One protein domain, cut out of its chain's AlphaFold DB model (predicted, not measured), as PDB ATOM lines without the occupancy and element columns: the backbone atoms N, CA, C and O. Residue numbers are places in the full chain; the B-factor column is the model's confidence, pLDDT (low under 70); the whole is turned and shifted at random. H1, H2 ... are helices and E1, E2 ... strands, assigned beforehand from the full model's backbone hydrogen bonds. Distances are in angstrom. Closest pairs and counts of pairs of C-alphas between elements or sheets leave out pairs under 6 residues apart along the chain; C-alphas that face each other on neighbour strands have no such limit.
ATOM      1  N   LEU A 587     101.109 139.601 116.342       92.62
ATOM      2  CA  LEU A 587     102.492 139.566 116.799       92.62
ATOM      3  C   LEU A 587     103.165 140.934 116.564       92.62
ATOM      4  O   LEU A 587     103.693 141.175 115.476       92.62
ATOM      5  N   PRO A 588     103.190 141.820 117.575       86.25
ATOM      6  CA  PRO A 588     103.650 143.205 117.427       86.25
ATOM      7  C   PRO A 588     105.114 143.336 116.996       86.25
ATOM      8  O   PRO A 588     105.492 144.288 116.318       86.25
ATOM      9  N   THR A 589     105.953 142.368 117.376       84.00
ATOM     10  CA  THR A 589     107.389 142.369 117.071       84.00
ATOM     11  C   THR A 589     107.699 142.130 115.592       84.00
ATOM     12  O   THR A 589     108.817 142.393 115.150       84.00
ATOM     13  N   LEU A 590     106.721 141.672 114.803       86.69
ATOM     14  CA  LEU A 590     106.842 141.471 113.363       86.69
ATOM     15  C   LEU A 590     105.738 142.252 112.649       86.69
ATOM     16  O   LEU A 590     104.609 141.791 112.575       86.69
ATOM     17  N   ALA A 591     106.086 143.395 112.049       85.62
ATOM     18  CA  ALA A 591     105.131 144.328 111.435       85.62
ATOM     19  C   ALA A 591     104.182 143.709 110.386       85.62
ATOM     20  O   ALA A 591     103.098 144.223 110.160       85.62
ATOM     21  N   SER A 592     104.553 142.607 109.727       86.56
ATOM     22  CA  SER A 592     103.654 141.904 108.795       86.56
ATOM     23  C   SER A 592     102.591 141.044 109.492       86.56
ATOM     24  O   SER A 592     101.678 140.550 108.842       86.56
ATOM     25  N   LEU A 593     102.746 140.788 110.789       91.75
ATOM     26  CA  LEU A 593     101.932 139.881 111.595       91.75
ATOM     27  C   LEU A 593     101.272 140.598 112.785       91.75
ATOM     28  O   LEU A 593     100.715 139.923 113.642       91.75
ATOM     29  N   ASP A 594     101.299 141.930 112.838       91.50
ATOM     30  CA  ASP A 594     100.803 142.767 113.946       91.50
ATOM     31  C   ASP A 594      99.266 142.868 114.037       91.50
ATOM     32  O   ASP A 594      98.725 143.591 114.872       91.50
ATOM     33  N   GLN A 595      98.551 142.134 113.186       91.06
ATOM     34  CA  GLN A 595      97.094 142.118 113.119       91.06
ATOM     35  C   GLN A 595      96.521 140.872 113.792       91.06
ATOM     36  O   GLN A 595      97.117 139.793 113.756       91.06
ATOM     37  N   SER A 596      95.306 141.001 114.335       91.00
ATOM     38  CA  SER A 596      94.544 139.887 114.910       91.00
ATOM     39  C   SER A 596      94.497 138.687 113.961       91.00
ATOM     40  O   SER A 596      94.150 138.838 112.785       91.00
ATOM     41  N   MET A 597      94.794 137.494 114.472       93.81
ATOM     42  CA  MET A 597      94.896 136.299 113.641       93.81
ATOM     43  C   MET A 597      93.657 135.413 113.749       93.81
ATOM     44  O   MET A 597      93.144 135.133 114.834       93.81
ATOM     45  N   LYS A 598      93.206 134.864 112.618       89.94
ATOM     46  CA  LYS A 598      92.211 133.783 112.653       89.94
ATOM     47  C   LYS A 598      92.890 132.488 113.092       89.94
ATOM     48  O   LYS A 598      93.936 132.145 112.555       89.94
ATOM     49  N   VAL A 599      92.278 131.738 114.007       89.38
ATOM     50  CA  VAL A 599      92.770 130.410 114.403       89.38
ATOM     51  C   VAL A 599      91.979 129.336 113.659       89.38
ATOM     52  O   VAL A 599      90.749 129.309 113.719       89.38
ATOM     53  N   ILE A 600      92.684 128.470 112.939       87.62
ATOM     54  CA  ILE A 600      92.157 127.290 112.258       87.62
ATOM     55  C   ILE A 600      92.819 126.068 112.865       87.62
ATOM     56  O   ILE A 600      94.037 125.988 112.984       87.62
ATOM     57  N   THR A 601      92.004 125.095 113.232       83.81
ATOM     58  CA  THR A 601      92.478 123.872 113.853       83.81
ATOM     59  C   THR A 601      92.590 122.732 112.854       83.81
ATOM     60  O   THR A 601      91.873 122.703 111.850       83.81
ATOM     61  N   PHE A 602      93.501 121.789 113.093       80.19
ATOM     62  CA  PHE A 602      93.682 120.648 112.196       80.19
ATOM     63  C   PHE A 602      94.122 119.376 112.934       80.19
ATOM     64  O   PHE A 602      94.867 119.424 113.905       80.19
ATOM     65  N   THR A 603      93.671 118.218 112.449       75.12
ATOM     66  CA  THR A 603      93.960 116.879 113.016       75.12
ATOM     67  C   THR A 603      94.899 116.044 112.144       75.12
ATOM     68  O   THR A 603      95.222 114.903 112.452       75.12
ATOM     69  N   THR A 604      95.293 116.574 110.989       78.56
ATOM     70  CA  THR A 604      96.145 115.866 110.031       78.56
ATOM     71  C   THR A 604      97.619 116.118 110.322       78.56
ATOM     72  O   THR A 604      97.985 117.091 110.967       78.56
ATOM     73  N   ALA A 605      98.496 115.264 109.790       75.94
ATOM     74  CA  ALA A 605      99.938 115.421 109.966       75.94
ATOM     75  C   ALA A 605     100.504 116.728 109.385       75.94
ATOM     76  O   ALA A 605     101.622 117.070 109.739       75.94
ATOM     77  N   ILE A 606      99.788 117.434 108.499       80.19
ATOM     78  CA  ILE A 606     100.142 118.750 107.934       80.19
ATOM     79  C   ILE A 606      98.828 119.502 107.666       80.19
ATOM     80  O   ILE A 606      97.961 118.921 107.007       80.19
ATOM     81  N   PRO A 607      98.671 120.773 108.090       85.75
ATOM     82  CA  PRO A 607      97.441 121.521 107.854       85.75
ATOM     83  C   PRO A 607      97.170 121.736 106.364       85.75
ATOM     84  O   PRO A 607      98.079 121.955 105.560       85.75
ATOM     85  N   ILE A 608      95.890 121.733 105.992       87.44
ATOM     86  CA  ILE A 608      95.459 122.218 104.679       87.44
ATOM     87  C   ILE A 608      95.403 123.743 104.757       87.44
ATOM     88  O   ILE A 608      94.513 124.301 105.397       87.44
ATOM     89  N   ILE A 609      96.370 124.403 104.119       90.25
ATOM     90  CA  ILE A 609      96.429 125.864 104.063       90.25
ATOM     91  C   ILE A 609      95.321 126.379 103.142       90.25
ATOM     92  O   ILE A 609      95.242 125.994 101.977       90.25
ATOM     93  N   ARG A 610      94.470 127.243 103.689       89.31
ATOM     94  CA  ARG A 610      93.405 127.951 102.981       89.31
ATOM     95  C   ARG A 610      93.984 129.108 102.179       89.31
ATOM     96  O   ARG A 610      94.550 130.034 102.753       89.31
ATOM     97  N   ASP A 611      93.835 129.048 100.864       86.69
ATOM     98  CA  ASP A 611      94.323 130.055  99.919       86.69
ATOM     99  C   ASP A 611      93.311 131.173  99.628       86.69
ATOM    100  O   ASP A 611      93.653 132.147  98.949       86.69
ATOM    101  N   ASP A 612      92.094 131.041 100.164       87.88
ATOM    102  CA  ASP A 612      91.011 132.021 100.099       87.88
ATOM    103  C   ASP A 612      91.125 133.131 101.159       87.88
ATOM    104  O   ASP A 612      90.409 134.127 101.083       87.88
ATOM    105  N   ILE A 613      92.039 132.996 102.126       90.06
ATOM    106  CA  ILE A 613      92.310 134.007 103.158       90.06
ATOM    107  C   ILE A 613      93.580 134.777 102.769       90.06
ATOM    108  O   ILE A 613      94.696 134.305 102.980       90.06
ATOM    109  N   ILE A 614      93.405 135.957 102.171       90.38
ATOM    110  CA  ILE A 614      94.485 136.812 101.650       90.38
ATOM    111  C   ILE A 614      94.567 138.096 102.479       90.38
ATOM    112  O   ILE A 614      93.543 138.648 102.870       90.38
ATOM    113  N   GLY A 615      95.784 138.572 102.745       90.25
ATOM    114  CA  GLY A 615      96.039 139.826 103.460       90.25
ATOM    115  C   GLY A 615      95.812 139.758 104.971       90.25
ATOM    116  O   GLY A 615      95.988 140.761 105.649       90.25
ATOM    117  N   THR A 616      95.450 138.591 105.511       92.31
ATOM    118  CA  THR A 616      95.228 138.388 106.947       92.31
ATOM    119  C   THR A 616      96.045 137.196 107.445       92.31
ATOM    120  O   THR A 616      95.977 136.126 106.832       92.31
ATOM    121  N   PRO A 617      96.802 137.337 108.548       94.88
ATOM    122  CA  PRO A 617      97.521 136.223 109.151       94.88
ATOM    123  C   PRO A 617      96.564 135.195 109.776       94.88
ATOM    124  O   PRO A 617      95.556 135.526 110.406       94.88
ATOM    125  N   VAL A 618      96.898 133.916 109.615       95.69
ATOM    126  CA  VAL A 618      96.119 132.779 110.116       95.69
ATOM    127  C   VAL A 618      97.023 131.852 110.918       95.69
ATOM    128  O   VAL A 618      98.047 131.397 110.411       95.69
ATOM    129  N   VAL A 619      96.620 131.531 112.145       94.75
ATOM    130  CA  VAL A 619      97.245 130.497 112.973       94.75
ATOM    131  C   VAL A 619      96.603 129.152 112.655       94.75
ATOM    132  O   VAL A 619      95.409 128.961 112.863       94.75
ATOM    133  N   TYR A 620      97.400 128.202 112.195       92.12
ATOM    134  CA  TYR A 620      97.059 126.794 112.088       92.12
ATOM    135  C   TYR A 620      97.565 126.072 113.335       92.12
ATOM    136  O   TYR A 620      98.772 125.912 113.516       92.12
ATOM    137  N   HIS A 621      96.641 125.640 114.188       88.31
ATOM    138  CA  HIS A 621      96.943 125.001 115.466       88.31
ATOM    139  C   HIS A 621      96.545 123.512 115.441       88.31
ATOM    140  O   HIS A 621      95.407 123.201 115.076       88.31
ATOM    141  N   PRO A 622      97.447 122.573 115.773       82.88
ATOM    142  CA  PRO A 622      97.112 121.156 115.806       82.88
ATOM    143  C   PRO A 622      96.116 120.855 116.933       82.88
ATOM    144  O   PRO A 622      96.233 121.381 118.035       82.88
ATOM    145  N   SER A 623      95.158 119.966 116.669       68.88
ATOM    146  CA  SER A 623      94.229 119.458 117.688       68.88
ATOM    147  C   SER A 623      94.879 118.449 118.642       68.88
ATOM    148  O   SER A 623      94.344 118.191 119.718       68.88
ATOM    149  N   ASP A 624      96.006 117.854 118.245       64.31
ATOM    150  CA  ASP A 624      96.712 116.852 119.038       64.31
ATOM    151  C   ASP A 624      97.735 117.504 119.976       64.31
ATOM    152  O   ASP A 624      98.564 118.313 119.558       64.31
ATOM    153  N   TRP A 625      97.723 117.086 121.245       49.00
ATOM    154  CA  TRP A 625      98.626 117.581 122.294       49.00
ATOM    155  C   TRP A 625     100.109 117.343 121.992       49.00
ATOM    156  O   TRP A 625     100.956 118.168 122.314       49.00
ATOM    157  N   ASN A 626     100.415 116.208 121.360       53.31
ATOM    158  CA  ASN A 626     101.777 115.774 121.059       53.31
ATOM    159  C   ASN A 626     102.041 115.806 119.552       53.31
ATOM    160  O   ASN A 626     102.532 114.844 118.950       53.31
ATOM    161  N   TYR A 627     101.636 116.904 118.919       61.16
ATOM    162  CA  TYR A 627     101.963 117.133 117.528       61.16
ATOM    163  C   TYR A 627     103.469 117.371 117.415       61.16
ATOM    164  O   TYR A 627     103.990 118.422 117.780       61.16
ATOM    165  N   GLN A 628     104.174 116.321 116.988       56.16
ATOM    166  CA  GLN A 628     105.630 116.268 117.022       56.16
ATOM    167  C   GLN A 628     106.225 117.530 116.393       56.16
ATOM    168  O   GLN A 628     106.010 117.763 115.203       56.16
ATOM    169  N   THR A 629     107.046 118.237 117.179       67.69
ATOM    170  CA  THR A 629     107.965 119.343 116.833       67.69
ATOM    171  C   THR A 629     107.447 120.779 116.916       67.69
ATOM    172  O   THR A 629     108.294 121.665 116.947       67.69
ATOM    173  N   LEU A 630     106.133 121.041 116.956       84.31
ATOM    174  CA  LEU A 630     105.600 122.414 116.903       84.31
ATOM    175  C   LEU A 630     104.283 122.589 117.659       84.31
ATOM    176  O   LEU A 630     103.428 121.704 117.648       84.31
ATOM    177  N   ASP A 631     104.057 123.801 118.171       87.00
ATOM    178  CA  ASP A 631     102.767 124.206 118.742       87.00
ATOM    179  C   ASP A 631     101.801 124.805 117.716       87.00
ATOM    180  O   ASP A 631     100.599 124.893 117.980       87.00
ATOM    181  N   GLY A 632     102.295 125.205 116.544       91.12
ATOM    182  CA  GLY A 632     101.466 125.650 115.431       91.12
ATOM    183  C   GLY A 632     102.254 126.327 114.315       91.12
ATOM    184  O   GLY A 632     103.487 126.366 114.311       91.12
ATOM    185  N   ILE A 633     101.516 126.837 113.330       93.56
ATOM    186  CA  ILE A 633     102.060 127.512 112.149       93.56
ATOM    187  C   ILE A 633     101.257 128.782 111.886       93.56
ATOM    188  O   ILE A 633     100.036 128.739 111.849       93.56
ATOM    189  N   ILE A 634     101.923 129.906 111.655       95.62
ATOM    190  CA  ILE A 634     101.317 131.161 111.217       95.62
ATOM    191  C   ILE A 634     101.553 131.301 109.715       95.62
ATOM    192  O   ILE A 634     102.679 131.153 109.235       95.62
ATOM    193  N   VAL A 635     100.489 131.586 108.968       95.50
ATOM    194  CA  VAL A 635     100.550 131.805 107.522       95.50
ATOM    195  C   VAL A 635      99.933 133.149 107.173       95.50
ATOM    196  O   VAL A 635      98.821 133.449 107.596       95.50
ATOM    197  N   LEU A 636     100.636 133.925 106.353       95.69
ATOM    198  CA  LEU A 636     100.114 135.127 105.708       95.69
ATOM    199  C   LEU A 636     100.325 134.996 104.201       95.69
ATOM    200  O   LEU A 636     101.453 134.799 103.748       95.69
ATOM    201  N   ILE A 637      99.243 135.109 103.433       93.69
ATOM    202  CA  ILE A 637      99.285 135.139 101.970       93.69
ATOM    203  C   ILE A 637      99.100 136.586 101.530       93.69
ATOM    204  O   ILE A 637      98.070 137.195 101.811       93.69
ATOM    205  N   GLU A 638     100.091 137.131 100.834       90.62
ATOM    206  CA  GLU A 638     100.047 138.498 100.322       90.62
ATOM    207  C   GLU A 638      99.421 138.536  98.926       90.62
ATOM    208  O   GLU A 638      99.635 137.650  98.087       90.62
ATOM    209  N   GLU A 639      98.669 139.601  98.659       82.69
ATOM    210  CA  GLU A 639      98.162 139.871  97.323       82.69
ATOM    211  C   GLU A 639      99.303 140.362  96.421       82.69
ATOM    212  O   GLU A 639     100.129 141.189  96.808       82.69
ATOM    213  N   VAL A 640      99.366 139.842  95.196       81.94
ATOM    214  CA  VAL A 640     100.377 140.236  94.207       81.94
ATOM    215  C   VAL A 640      99.733 140.534  92.857       81.94
ATOM    216  O   VAL A 640      98.743 139.896  92.491       81.94
ATOM    217  N   PRO A 641     100.323 141.460  92.073       77.56
ATOM    218  CA  PRO A 641      99.861 141.768  90.725       77.56
ATOM    219  C   PRO A 641      99.774 140.522  89.832       77.56
ATOM    220  O   PRO A 641     100.623 139.625  89.909       77.56
ATOM    221  N   LYS A 642      98.773 140.494  88.939       73.00
ATOM    222  CA  LYS A 642      98.538 139.392  87.989       73.00
ATOM    223  C   LYS A 642      99.827 139.012  87.244       73.00
ATOM    224  O   LYS A 642     100.468 139.863  86.635       73.00
ATOM    225  N   GLY A 643     100.173 137.721  87.272       71.88
ATOM    226  CA  GLY A 643     101.325 137.149  86.559       71.88
ATOM    227  C   GLY A 643     102.559 136.842  87.420       71.88
ATOM    228  O   GLY A 643     103.529 136.301  86.893       71.88
ATOM    229  N   ARG A 644     102.544 137.140  88.728       79.88
ATOM    230  CA  ARG A 644     103.597 136.731  89.681       79.88
ATOM    231  C   ARG A 644     103.094 135.649  90.643       79.88
ATOM    232  O   ARG A 644     101.899 135.577  90.919       79.88
ATOM    233  N   LYS A 645     104.008 134.815  91.159       81.75
ATOM    234  CA  LYS A 645     103.691 133.862  92.237       81.75
ATOM    235  C   LYS A 645     103.244 134.618  93.488       81.75
ATOM    236  O   LYS A 645     103.843 135.639  93.824       81.75
ATOM    237  N   LYS A 646     102.219 134.097  94.171       88.31
ATOM    238  CA  LYS A 646     101.759 134.618  95.467       88.31
ATOM    239  C   LYS A 646     102.893 134.555  96.479       88.31
ATOM    240  O   LYS A 646     103.554 133.524  96.574       88.31
ATOM    241  N   LYS A 647     103.119 135.633  97.226       92.62
ATOM    242  CA  LYS A 647     104.062 135.609  98.346       92.62
ATOM    243  C   LYS A 647     103.370 135.029  99.569       92.62
ATOM    244  O   LYS A 647     102.221 135.365  99.849       92.62
ATOM    245  N   MET A 648     104.061 134.139 100.266       94.00
ATOM    246  CA  MET A 648     103.562 133.523 101.486       94.00
ATOM    247  C   MET A 648     104.619 133.604 102.578       94.00
ATOM    248  O   MET A 648     105.724 133.085 102.419       94.00
ATOM    249  N   THR A 649     104.255 134.194 103.709       94.38
ATOM    250  CA  THR A 649     105.020 134.064 104.948       94.38
ATOM    251  C   THR A 649     104.561 132.797 105.649       94.38
ATOM    252  O   THR A 649     103.375 132.640 105.934       94.38
ATOM    253  N   PHE A 650     105.496 131.882 105.892       94.25
ATOM    254  CA  PHE A 650     105.262 130.596 106.537       94.25
ATOM    255  C   PHE A 650     106.112 130.510 107.799       94.25
ATOM    256  O   PHE A 650     107.339 130.408 107.732       94.25
ATOM    257  N   CYS A 651     105.458 130.579 108.950       94.69
ATOM    258  CA  CYS A 651     106.127 130.712 110.228       94.69
ATOM    259  C   CYS A 651     105.741 129.570 111.161       94.69
ATOM    260  O   CYS A 651     104.635 129.539 111.690       94.69
ATOM    261  N   ALA A 652     106.657 128.642 111.395       94.00
ATOM    262  CA  ALA A 652     106.489 127.649 112.449       94.00
ATOM    263  C   ALA A 652     106.719 128.305 113.820       94.00
ATOM    264  O   ALA A 652     107.580 129.180 113.927       94.00
ATOM    265  N   TYR A 653     105.975 127.912 114.857       93.94
ATOM    266  CA  TYR A 653     106.248 128.395 116.212       93.94
ATOM    267  C   TYR A 653     106.196 127.300 117.278       93.94
ATOM    268  O   TYR A 653     105.456 126.319 117.170       93.94
ATOM    269  N   GLN A 654     106.977 127.526 118.330       92.44
ATOM    270  CA  GLN A 654     107.024 126.723 119.543       92.44
ATOM    271  C   GLN A 654     106.926 127.654 120.755       92.44
ATOM    272  O   GLN A 654     107.646 128.651 120.842       92.44
ATOM    273  N   VAL A 655     106.043 127.327 121.693       90.88
ATOM    274  CA  VAL A 655     105.957 127.956 123.010       90.88
ATOM    275  C   VAL A 655     106.714 127.077 123.995       90.88
ATOM    276  O   VAL A 655     106.533 125.860 124.039       90.88
ATOM    277  N   THR A 656     107.609 127.672 124.775       88.50
ATOM    278  CA  THR A 656     108.363 126.929 125.782       88.50
ATOM    279  C   THR A 656     108.813 127.829 126.920       88.50
ATOM    280  O   THR A 656     109.235 128.961 126.704       88.50
ATOM    281  N   LEU A 657     108.765 127.312 128.146       85.62
ATOM    282  CA  LEU A 657     109.316 128.012 129.308       85.62
ATOM    283  C   LEU A 657     110.854 127.973 129.314       85.62
ATOM    284  O   LEU A 657     111.483 128.875 129.858       85.62
ATOM    285  N   HIS A 658     111.456 126.945 128.699       82.12
ATOM    286  CA  HIS A 658     112.902 126.721 128.672       82.12
ATOM    287  C   HIS A 658     113.336 126.131 127.324       82.12
ATOM    288  O   HIS A 658     113.184 124.929 127.093       82.12
ATOM    289  N   ARG A 659     113.949 126.947 126.452       82.00
ATOM    290  CA  ARG A 659     114.371 126.507 125.107       82.00
ATOM    291  C   ARG A 659     115.321 125.311 125.121       82.00
ATOM    292  O   ARG A 659     115.206 124.450 124.258       82.00
ATOM    293  N   LYS A 660     116.173 125.200 126.147       76.25
ATOM    294  CA  LYS A 660     117.111 124.074 126.329       76.25
ATOM    295  C   LYS A 660     116.442 122.695 126.345       76.25
ATOM    296  O   LYS A 660     117.056 121.708 125.964       76.25
ATOM    297  N   ASN A 661     115.180 122.619 126.766       73.69
ATOM    298  CA  ASN A 661     114.444 121.353 126.832       73.69
ATOM    299  C   ASN A 661     113.800 120.962 125.492       73.69
ATOM    300  O   ASN A 661     113.207 119.892 125.396       73.69
ATOM    301  N   HIS A 662     113.884 121.833 124.483       74.56
ATOM    302  CA  HIS A 662     113.242 121.669 123.178       74.56
ATOM    303  C   HIS A 662     114.185 122.025 122.024       74.56
ATOM    304  O   HIS A 662     113.713 122.368 120.946       74.56
ATOM    305  N   GLU A 663     115.507 121.986 122.222       73.75
ATOM    306  CA  GLU A 663     116.487 122.424 121.209       73.75
ATOM    307  C   GLU A 663     116.319 121.702 119.860       73.75
ATOM    308  O   GLU A 663     116.623 122.263 118.808       73.75
ATOM    309  N   ASP A 664     115.758 120.491 119.870       82.06
ATOM    310  CA  ASP A 664     115.507 119.687 118.681       82.06
ATOM    311  C   ASP A 664     114.267 120.114 117.878       82.06
ATOM    312  O   ASP A 664     114.173 119.739 116.711       82.06
ATOM    313  N   SER A 665     113.332 120.913 118.414       85.31
ATOM    314  CA  SER A 665     112.104 121.299 117.689       85.31
ATOM    315  C   SER A 665     112.397 122.043 116.383       85.31
ATOM    316  O   SER A 665     111.768 121.767 115.356       85.31
ATOM    317  N   HIS A 666     113.380 122.951 116.389       89.75
ATOM    318  CA  HIS A 666     113.816 123.668 115.184       89.75
ATOM    319  C   HIS A 666     114.396 122.700 114.149       89.75
ATOM    320  O   HIS A 666     113.898 122.625 113.019       89.75
ATOM    321  N   GLU A 667     115.376 121.889 114.549       87.69
ATOM    322  CA  GLU A 667     116.013 120.916 113.661       87.69
ATOM    323  C   GLU A 667     114.991 119.913 113.107       87.69
ATOM    324  O   GLU A 667     114.963 119.611 111.908       87.69
ATOM    325  N   ALA A 668     114.096 119.424 113.960       87.12
ATOM    326  CA  ALA A 668     113.109 118.421 113.615       87.12
ATOM    327  C   ALA A 668     112.017 118.968 112.675       87.12
ATOM    328  O   ALA A 668     111.588 118.243 111.764       87.12
ATOM    329  N   PHE A 669     111.625 120.243 112.810       89.62
ATOM    330  CA  PHE A 669     110.784 120.925 111.824       89.62
ATOM    331  C   PHE A 669     111.478 120.986 110.457       89.62
ATOM    332  O   PHE A 669     110.909 120.543 109.450       89.62
ATOM    333  N   PHE A 670     112.727 121.466 110.410       90.75
ATOM    334  CA  PHE A 670     113.451 121.639 109.149       90.75
ATOM    335  C   PHE A 670     113.829 120.313 108.478       90.75
ATOM    336  O   PHE A 670     113.784 120.213 107.250       90.75
ATOM    337  N   LYS A 671     114.054 119.241 109.248       89.12
ATOM    338  CA  LYS A 671     114.217 117.872 108.729       89.12
ATOM    339  C   LYS A 671     112.998 117.392 107.934       89.12
ATOM    340  O   LYS A 671     113.130 116.590 107.008       89.12
ATOM    341  N   LYS A 672     111.807 117.899 108.266       87.69
ATOM    342  CA  LYS A 672     110.545 117.618 107.564       87.69
ATOM    343  C   LYS A 672     110.113 118.755 106.625       87.69
ATOM    344  O   LYS A 672     109.049 118.643 106.019       87.69
ATOM    345  N   TYR A 673     110.926 119.802 106.426       89.56
ATOM    346  CA  TYR A 673     110.573 121.006 105.651       89.56
ATOM    347  C   TYR A 673     109.955 120.702 104.282       89.56
ATOM    348  O   TYR A 673     108.880 121.199 103.951       89.56
ATOM    349  N   GLY A 674     110.579 119.809 103.508       88.06
ATOM    350  CA  GLY A 674     110.082 119.429 102.183       88.06
ATOM    351  C   GLY A 674     108.677 118.811 102.187       88.06
ATOM    352  O   GLY A 674     107.988 118.877 101.170       88.06
ATOM    353  N   GLN A 675     108.233 118.231 103.308       87.75
ATOM    354  CA  GLN A 675     106.870 117.723 103.471       87.75
ATOM    355  C   GLN A 675     105.889 118.873 103.715       87.75
ATOM    356  O   GLN A 675     104.871 118.937 103.023       87.75
ATOM    357  N   TRP A 676     106.233 119.805 104.613       86.56
ATOM    358  CA  TRP A 676     105.425 120.984 104.951       86.56
ATOM    359  C   TRP A 676     105.075 121.823 103.723       86.56
ATOM    360  O   TRP A 676     103.914 122.157 103.502       86.56
ATOM    361  N   VAL A 677     106.063 122.093 102.865       88.62
ATOM    362  CA  VAL A 677     105.880 122.969 101.696       88.62
ATOM    363  C   VAL A 677     105.546 122.222 100.404       88.62
ATOM    364  O   VAL A 677     105.422 122.837  99.345       88.62
ATOM    365  N   LYS A 678     105.361 120.892 100.447       87.94
ATOM    366  CA  LYS A 678     105.165 120.063  99.240       87.94
ATOM    367  C   LYS A 678     104.002 120.542  98.370       87.94
ATOM    368  O   LYS A 678     104.109 120.490  97.146       87.94
ATOM    369  N   LYS A 679     102.908 120.972  99.006       85.88
ATOM    370  CA  LYS A 679     101.683 121.469  98.355       85.88
ATOM    371  C   LYS A 679     101.686 122.987  98.127       85.88
ATOM    372  O   LYS A 679     100.707 123.514  97.626       85.88
ATOM    373  N   LEU A 680     102.776 123.676  98.471       88.31
ATOM    374  CA  LEU A 680     102.883 125.139  98.454       88.31
ATOM    375  C   LEU A 680     103.840 125.637  97.350       88.31
ATOM    376  O   LEU A 680     104.360 126.744  97.418       88.31
ATOM    377  N   ARG A 681     104.085 124.827  96.311       84.75
ATOM    378  CA  ARG A 681     105.061 125.112  95.231       84.75
ATOM    379  C   ARG A 681     104.704 126.323  94.362       84.75
ATOM    380  O   ARG A 681     105.580 126.888  93.695       84.75
ATOM    381  N   ASP A 682     103.435 126.706  94.369       86.81
ATOM    382  CA  ASP A 682     102.911 127.836  93.601       86.81
ATOM    383  C   ASP A 682     103.150 129.184  94.298       86.81
ATOM    384  O   ASP A 682     102.941 130.240  93.696       86.81
ATOM    385  N   TYR A 683     103.668 129.154  95.530       90.06
ATOM    386  CA  TYR A 683     104.005 130.329  96.321       90.06
ATOM    387  C   TYR A 683     105.507 130.622  96.293       90.06
ATOM    388  O   TYR A 683     106.344 129.726  96.161       90.06
ATOM    389  N   ASP A 684     105.839 131.898  96.436       91.56
ATOM    390  CA  ASP A 684     107.157 132.365  96.847       91.56
ATOM    391  C   ASP A 684     107.181 132.428  98.383       91.56
ATOM    392  O   ASP A 684     106.517 133.276  98.987       91.56
ATOM    393  N   ILE A 685     107.851 131.461  99.018       92.56
ATOM    394  CA  ILE A 685     107.739 131.207 100.461       92.56
ATOM    395  C   ILE A 685     108.880 131.887 101.219       92.56
ATOM    396  O   ILE A 685     110.046 131.529 101.056       92.56
ATOM    397  N   THR A 686     108.528 132.788 102.135       93.25
ATOM    398  CA  THR A 686     109.435 133.288 103.174       93.25
ATOM    399  C   THR A 686     109.239 132.466 104.440       93.25
ATOM    400  O   THR A 686     108.147 132.446 105.002       93.25
ATOM    401  N   THR A 687     110.290 131.773 104.883       94.69
ATOM    402  CA  THR A 687     110.215 130.863 106.036       94.69
ATOM    403  C   THR A 687     110.766 131.503 107.300       94.69
ATOM    404  O   THR A 687     111.843 132.105 107.281       94.69
ATOM    405  N   MET A 688     110.044 131.326 108.403       95.12
ATOM    406  CA  MET A 688     110.441 131.754 109.741       95.12
ATOM    407  C   MET A 688     110.211 130.637 110.765       95.12
ATOM    408  O   MET A 688     109.359 129.766 110.569       95.12
ATOM    409  N   PHE A 689     110.966 130.684 111.858       94.44
ATOM    410  CA  PHE A 689     110.742 129.879 113.053       94.44
ATOM    411  C   PHE A 689     110.705 130.805 114.271       94.44
ATOM    412  O   PHE A 689     111.624 131.601 114.441       94.44
ATOM    413  N   ILE A 690     109.665 130.727 115.100       95.12
ATOM    414  CA  ILE A 690     109.505 131.579 116.286       95.12
ATOM    415  C   ILE A 690     109.503 130.733 117.556       95.12
ATOM    416  O   ILE A 690     108.718 129.798 117.699       95.12
ATOM    417  N   TRP A 691     110.332 131.129 118.513       94.44
ATOM    418  CA  TRP A 691     110.254 130.704 119.900       94.44
ATOM    419  C   TRP A 691     109.511 131.756 120.709       94.44
ATOM    420  O   TRP A 691     109.990 132.879 120.824       94.44
ATOM    421  N   PHE A 692     108.382 131.396 121.309       94.50
ATOM    422  CA  PHE A 692     107.802 132.175 122.400       94.50
ATOM    423  C   PHE A 692     108.363 131.626 123.706       94.50
ATOM    424  O   PHE A 692     108.094 130.470 124.047       94.50
ATOM    425  N   SER A 693     109.190 132.411 124.397       92.69
ATOM    426  CA  SER A 693     109.905 131.918 125.576       92.69
ATOM    427  C   SER A 693     110.175 132.984 126.630       92.69
ATOM    428  O   SER A 693     109.945 134.169 126.406       92.69
ATOM    429  N   ALA A 694     110.697 132.554 127.777       89.69
ATOM    430  CA  ALA A 694     111.195 133.449 128.815       89.69
ATOM    431  C   ALA A 694     112.598 134.016 128.516       89.69
ATOM    432  O   ALA A 694     113.056 134.899 129.241       89.69
ATOM    433  N   ASP A 695     113.273 133.523 127.474       89.81
ATOM    434  CA  ASP A 695     114.606 133.985 127.081       89.81
ATOM    435  C   ASP A 695     114.545 135.389 126.458       89.81
ATOM    436  O   ASP A 695     113.487 135.856 126.025       89.81
ATOM    437  N   GLU A 696     115.688 136.074 126.403       89.88
ATOM    438  CA  GLU A 696     115.792 137.394 125.774       89.88
ATOM    439  C   GLU A 696     115.456 137.338 124.279       89.88
ATOM    440  O   GLU A 696     115.878 136.432 123.544       89.88
ATOM    441  N   SER A 697     114.714 138.348 123.818       91.12
ATOM    442  CA  SER A 697     114.361 138.462 122.412       91.12
ATOM    443  C   SER A 697     115.605 138.601 121.545       91.12
ATOM    444  O   SER A 697     116.484 139.429 121.782       91.12
ATOM    445  N   SER A 698     115.684 137.776 120.512       93.00
ATOM    446  CA  SER A 698     116.838 137.704 119.620       93.00
ATOM    447  C   SER A 698     116.420 137.174 118.254       93.00
ATOM    448  O   SER A 698     115.299 136.700 118.065       93.00
ATOM    449  N   HIS A 699     117.306 137.280 117.268       91.81
ATOM    450  CA  HIS A 699     117.081 136.672 115.964       91.81
ATOM    451  C   HIS A 699     118.378 136.132 115.372       91.81
ATOM    452  O   HIS A 699     119.460 136.675 115.605       91.81
ATOM    453  N   ILE A 700     118.254 135.060 114.595       92.12
ATOM    454  CA  ILE A 700     119.357 134.402 113.902       92.12
ATOM    455  C   ILE A 700     118.954 134.193 112.442       92.12
ATOM    456  O   ILE A 700     117.917 133.603 112.135       92.12
ATOM    457  N   ASP A 701     119.798 134.667 111.527       91.75
ATOM    458  CA  ASP A 701     119.635 134.439 110.093       91.75
ATOM    459  C   ASP A 701     120.353 133.153 109.673       91.75
ATOM    460  O   ASP A 701     121.584 133.092 109.579       91.75
ATOM    461  N   HIS A 702     119.578 132.127 109.333       90.31
ATOM    462  CA  HIS A 702     120.107 130.850 108.873       90.31
ATOM    463  C   HIS A 702     120.293 130.865 107.356       90.31
ATOM    464  O   HIS A 702     119.342 130.986 106.579       90.31
ATOM    465  N   ARG A 703     121.548 130.717 106.911       86.31
ATOM    466  CA  ARG A 703     121.915 130.677 105.481       86.31
ATOM    467  C   ARG A 703     121.778 129.291 104.834       86.31
ATOM    468  O   ARG A 703     122.042 129.169 103.640       86.31
ATOM    469  N   GLY A 704     121.400 128.268 105.606       79.19
ATOM    470  CA  GLY A 704     121.154 126.907 105.115       79.19
ATOM    471  C   GLY A 704     119.971 126.824 104.144       79.19
ATOM    472  O   GLY A 704     119.324 127.826 103.862       79.19
ATOM    473  N   SER A 705     119.693 125.631 103.611       77.88
ATOM    474  CA  SER A 705     118.510 125.379 102.775       77.88
ATOM    475  C   SER A 705     117.456 124.608 103.588       77.88
ATOM    476  O   SER A 705     117.740 123.475 103.978       77.88
ATOM    477  N   PRO A 706     116.264 125.177 103.851       86.25
ATOM    478  CA  PRO A 706     115.791 126.477 103.374       86.25
ATOM    479  C   PRO A 706     116.425 127.649 104.131       86.25
ATOM    480  O   PRO A 706     116.680 127.570 105.336       86.25
ATOM    481  N   ARG A 707     116.616 128.768 103.423       90.69
ATOM    482  CA  ARG A 707     117.017 130.027 104.054       90.69
ATOM    483  C   ARG A 707     115.845 130.517 104.890       90.69
ATOM    484  O   ARG A 707     114.739 130.650 104.368       90.69
ATOM    485  N   HIS A 708     116.082 130.784 106.165       93.81
ATOM    486  CA  HIS A 708     115.027 131.181 107.088       93.81
ATOM    487  C   HIS A 708     115.579 132.072 108.198       93.81
ATOM    488  O   HIS A 708     116.793 132.165 108.392       93.81
ATOM    489  N   ARG A 709     114.670 132.730 108.916       93.81
ATOM    490  CA  ARG A 709     114.996 133.468 110.137       93.81
ATOM    491  C   ARG A 709     114.429 132.743 111.340       93.81
ATOM    492  O   ARG A 709     113.283 132.299 111.304       93.81
ATOM    493  N   GLU A 710     115.229 132.639 112.380       94.00
ATOM    494  CA  GLU A 710     114.800 132.181 113.691       94.00
ATOM    495  C   GLU A 710     114.638 133.403 114.594       94.00
ATOM    496  O   GLU A 710     115.531 134.245 114.650       94.00
ATOM    497  N   TYR A 711     113.505 133.506 115.276       94.44
ATOM    498  CA  TYR A 711     113.207 134.565 116.230       94.44
ATOM    499  C   TYR A 711     112.974 133.962 117.606       94.44
ATOM    500  O   TYR A 711     112.311 132.937 117.741       94.44
ATOM    501  N   VAL A 712     113.469 134.643 118.626       94.56
ATOM    502  CA  VAL A 712     113.070 134.455 120.014       94.56
ATOM    503  C   VAL A 712     112.264 135.682 120.391       94.56
ATOM    504  O   VAL A 712     112.744 136.802 120.237       94.56
ATOM    505  N   VAL A 713     111.031 135.462 120.822       94.38
ATOM    506  CA  VAL A 713     110.120 136.488 121.310       94.38
ATOM    507  C   VAL A 713     109.914 136.223 122.791       94.38
ATOM    508  O   VAL A 713     109.341 135.198 123.177       94.38
ATOM    509  N   ASN A 714     110.417 137.138 123.612       94.06
ATOM    510  CA  ASN A 714     110.200 137.116 125.046       94.06
ATOM    511  C   ASN A 714     108.703 137.282 125.353       94.06
ATOM    512  O   ASN A 714     108.014 138.067 124.698       94.06
ATOM    513  N   PHE A 715     108.190 136.581 126.364       91.75
ATOM    514  CA  PHE A 715     106.789 136.729 126.774       91.75
ATOM    515  C   PHE A 715     106.415 138.175 127.142       91.75
ATOM    516  O   PHE A 715     105.286 138.569 126.876       91.75
ATOM    517  N   GLY A 716     107.337 138.973 127.690       89.75
ATOM    518  CA  GLY A 716     107.112 140.387 128.016       89.75
ATOM    519  C   GLY A 716     107.014 141.293 126.796       89.75
ATOM    520  O   GLY A 716     106.197 142.208 126.786       89.75
ATOM    521  N   ASP A 717     107.762 140.981 125.737       89.75
ATOM    522  CA  ASP A 717     107.656 141.694 124.459       89.75
ATOM    523  C   ASP A 717     106.362 141.339 123.709       89.75
ATOM    524  O   ASP A 717     105.916 142.088 122.838       89.75
ATOM    525  N   LEU A 718     105.754 140.193 124.039       89.44
ATOM    526  CA  LEU A 718     104.421 139.830 123.577       89.44
ATOM    527  C   LEU A 718     103.352 140.551 124.408       89.44
ATOM    528  O   LEU A 718     102.544 141.300 123.863       89.44
ATOM    529  N   ASP A 719     103.346 140.342 125.723       89.38
ATOM    530  CA  ASP A 719     102.398 140.943 126.656       89.38
ATOM    531  C   ASP A 719     103.030 141.129 128.039       89.38
ATOM    532  O   ASP A 719     103.399 140.169 128.719       89.38
TER     533      ASP A 719
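Overview. This is residues 587 to 719 of the 818 residues of an uncharacterized protein of Rhinocladiella mackenziei CBS 650.93 (UniProt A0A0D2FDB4). One twisted sheet of seven strands runs through the whole domain, with the long strands E4 and E5 side by side in its middle and the edge strands E1 and E6 far apart. A string of short helices, H1, H2 and H3, runs along one side of the sheet, with H2 over one of its faces, while the stretch before E1, residues 587 to 597, lies toward the other side. The printed part has 133 residues, with four named helices and seven named strands in the order E1, E2, E3, E4, H1, H2, H3, E5, E6, E7, H4. The sheet is mixed, in the order E1, E2, E3, E4, E5, E7, E6, and the class is mixed, helices and strands. The whole is compact, with a radius of gyration of the C-alphas of 14.5 A and spans of 44 by 31 by 29 A.

Along the chain. The longest strand by residues is E5, residues 683 to 693, which runs 29.9 A from C-alpha 683 at (104.005, 130.329, 96.321) to C-alpha 693 at (109.905, 131.918, 125.576). E4, residues 646 to 655, is 28.6 A long. E3 is residues 632 to 638, 19.9 A, and E2 is residues 618 to 622, 13.0 A. E1, residues 598 to 602, is 13.2 A long and begins with C-alpha 598 at (92.211, 133.783, 112.653). E7 is residues 708 to 714, 19.5 A, and E6 is residues 698 to 702, 13.2 A. H2, residues 664 to 671, is 10.2 A long. The other helices have four residues each: H1, residues 659 to 662, 5.3 A; H3, residues 673 to 676, 5.2 A; and H4, residues 715 to 718, 5.0 A, which ends with C-alpha 718 at (104.421, 139.830, 123.577).

Arrangement. E4 and E5 are parallel at 19 degrees, with N 650 and O 686 within hydrogen-bond range at 2.9 A. With H1, H2 and H3 between them they form a strand-helix-strand unit, two parallel neighbour strands joined through helices. E2, E3 and E4 form a meander, each strand the antiparallel neighbour of the one before. The hairpin of E3 and E4 has N 634 and O 651 at 2.7 A, and the hairpin of E2 and E3 has N 620 and O 633 at 2.7 A. The edge strand E1 is parallel to E2 at 28 degrees, with N 600 and O 619 at 2.8 A. E7, the other neighbour of E5, is parallel to it at 29 degrees, with N 711 and O 689 at 2.8 A. The other edge strand, E6, forms an antiparallel hairpin with E7, with N 700 and O 710 at 2.8 A. H2 is on the sheet at a height over the sheet of 9.6 A and lies only just over E4 and E5, with 3 of its 8 C-alphas falling on each. It runs along the strands, at 11 degrees to E4 on the local plane. The closest C-alphas of H2 and E5 are those of His 666 and Phe 689, 7.3 A apart. H1 and H4 only graze the sheet; H3 is not on it and is apart from E4. H1 and H2, and likewise H2 and H3, meet only through their link. Every O i to N i+4 pair of H2 is within hydrogen-bond range; H1, H3 and H4 are too short for such a pair, and each has its 1 O i to N i+3 pair within range.

Size, cuts and confidence. The C-alphas of Lys 642 and Asn 661 are the two farthest apart, at 45.7 A. The printed part has no cut. The link from E1 to E2, residues 603 to 617, is long. The mean pLDDT of the printed part is 86.9, and residues 623 to 629 are under 70.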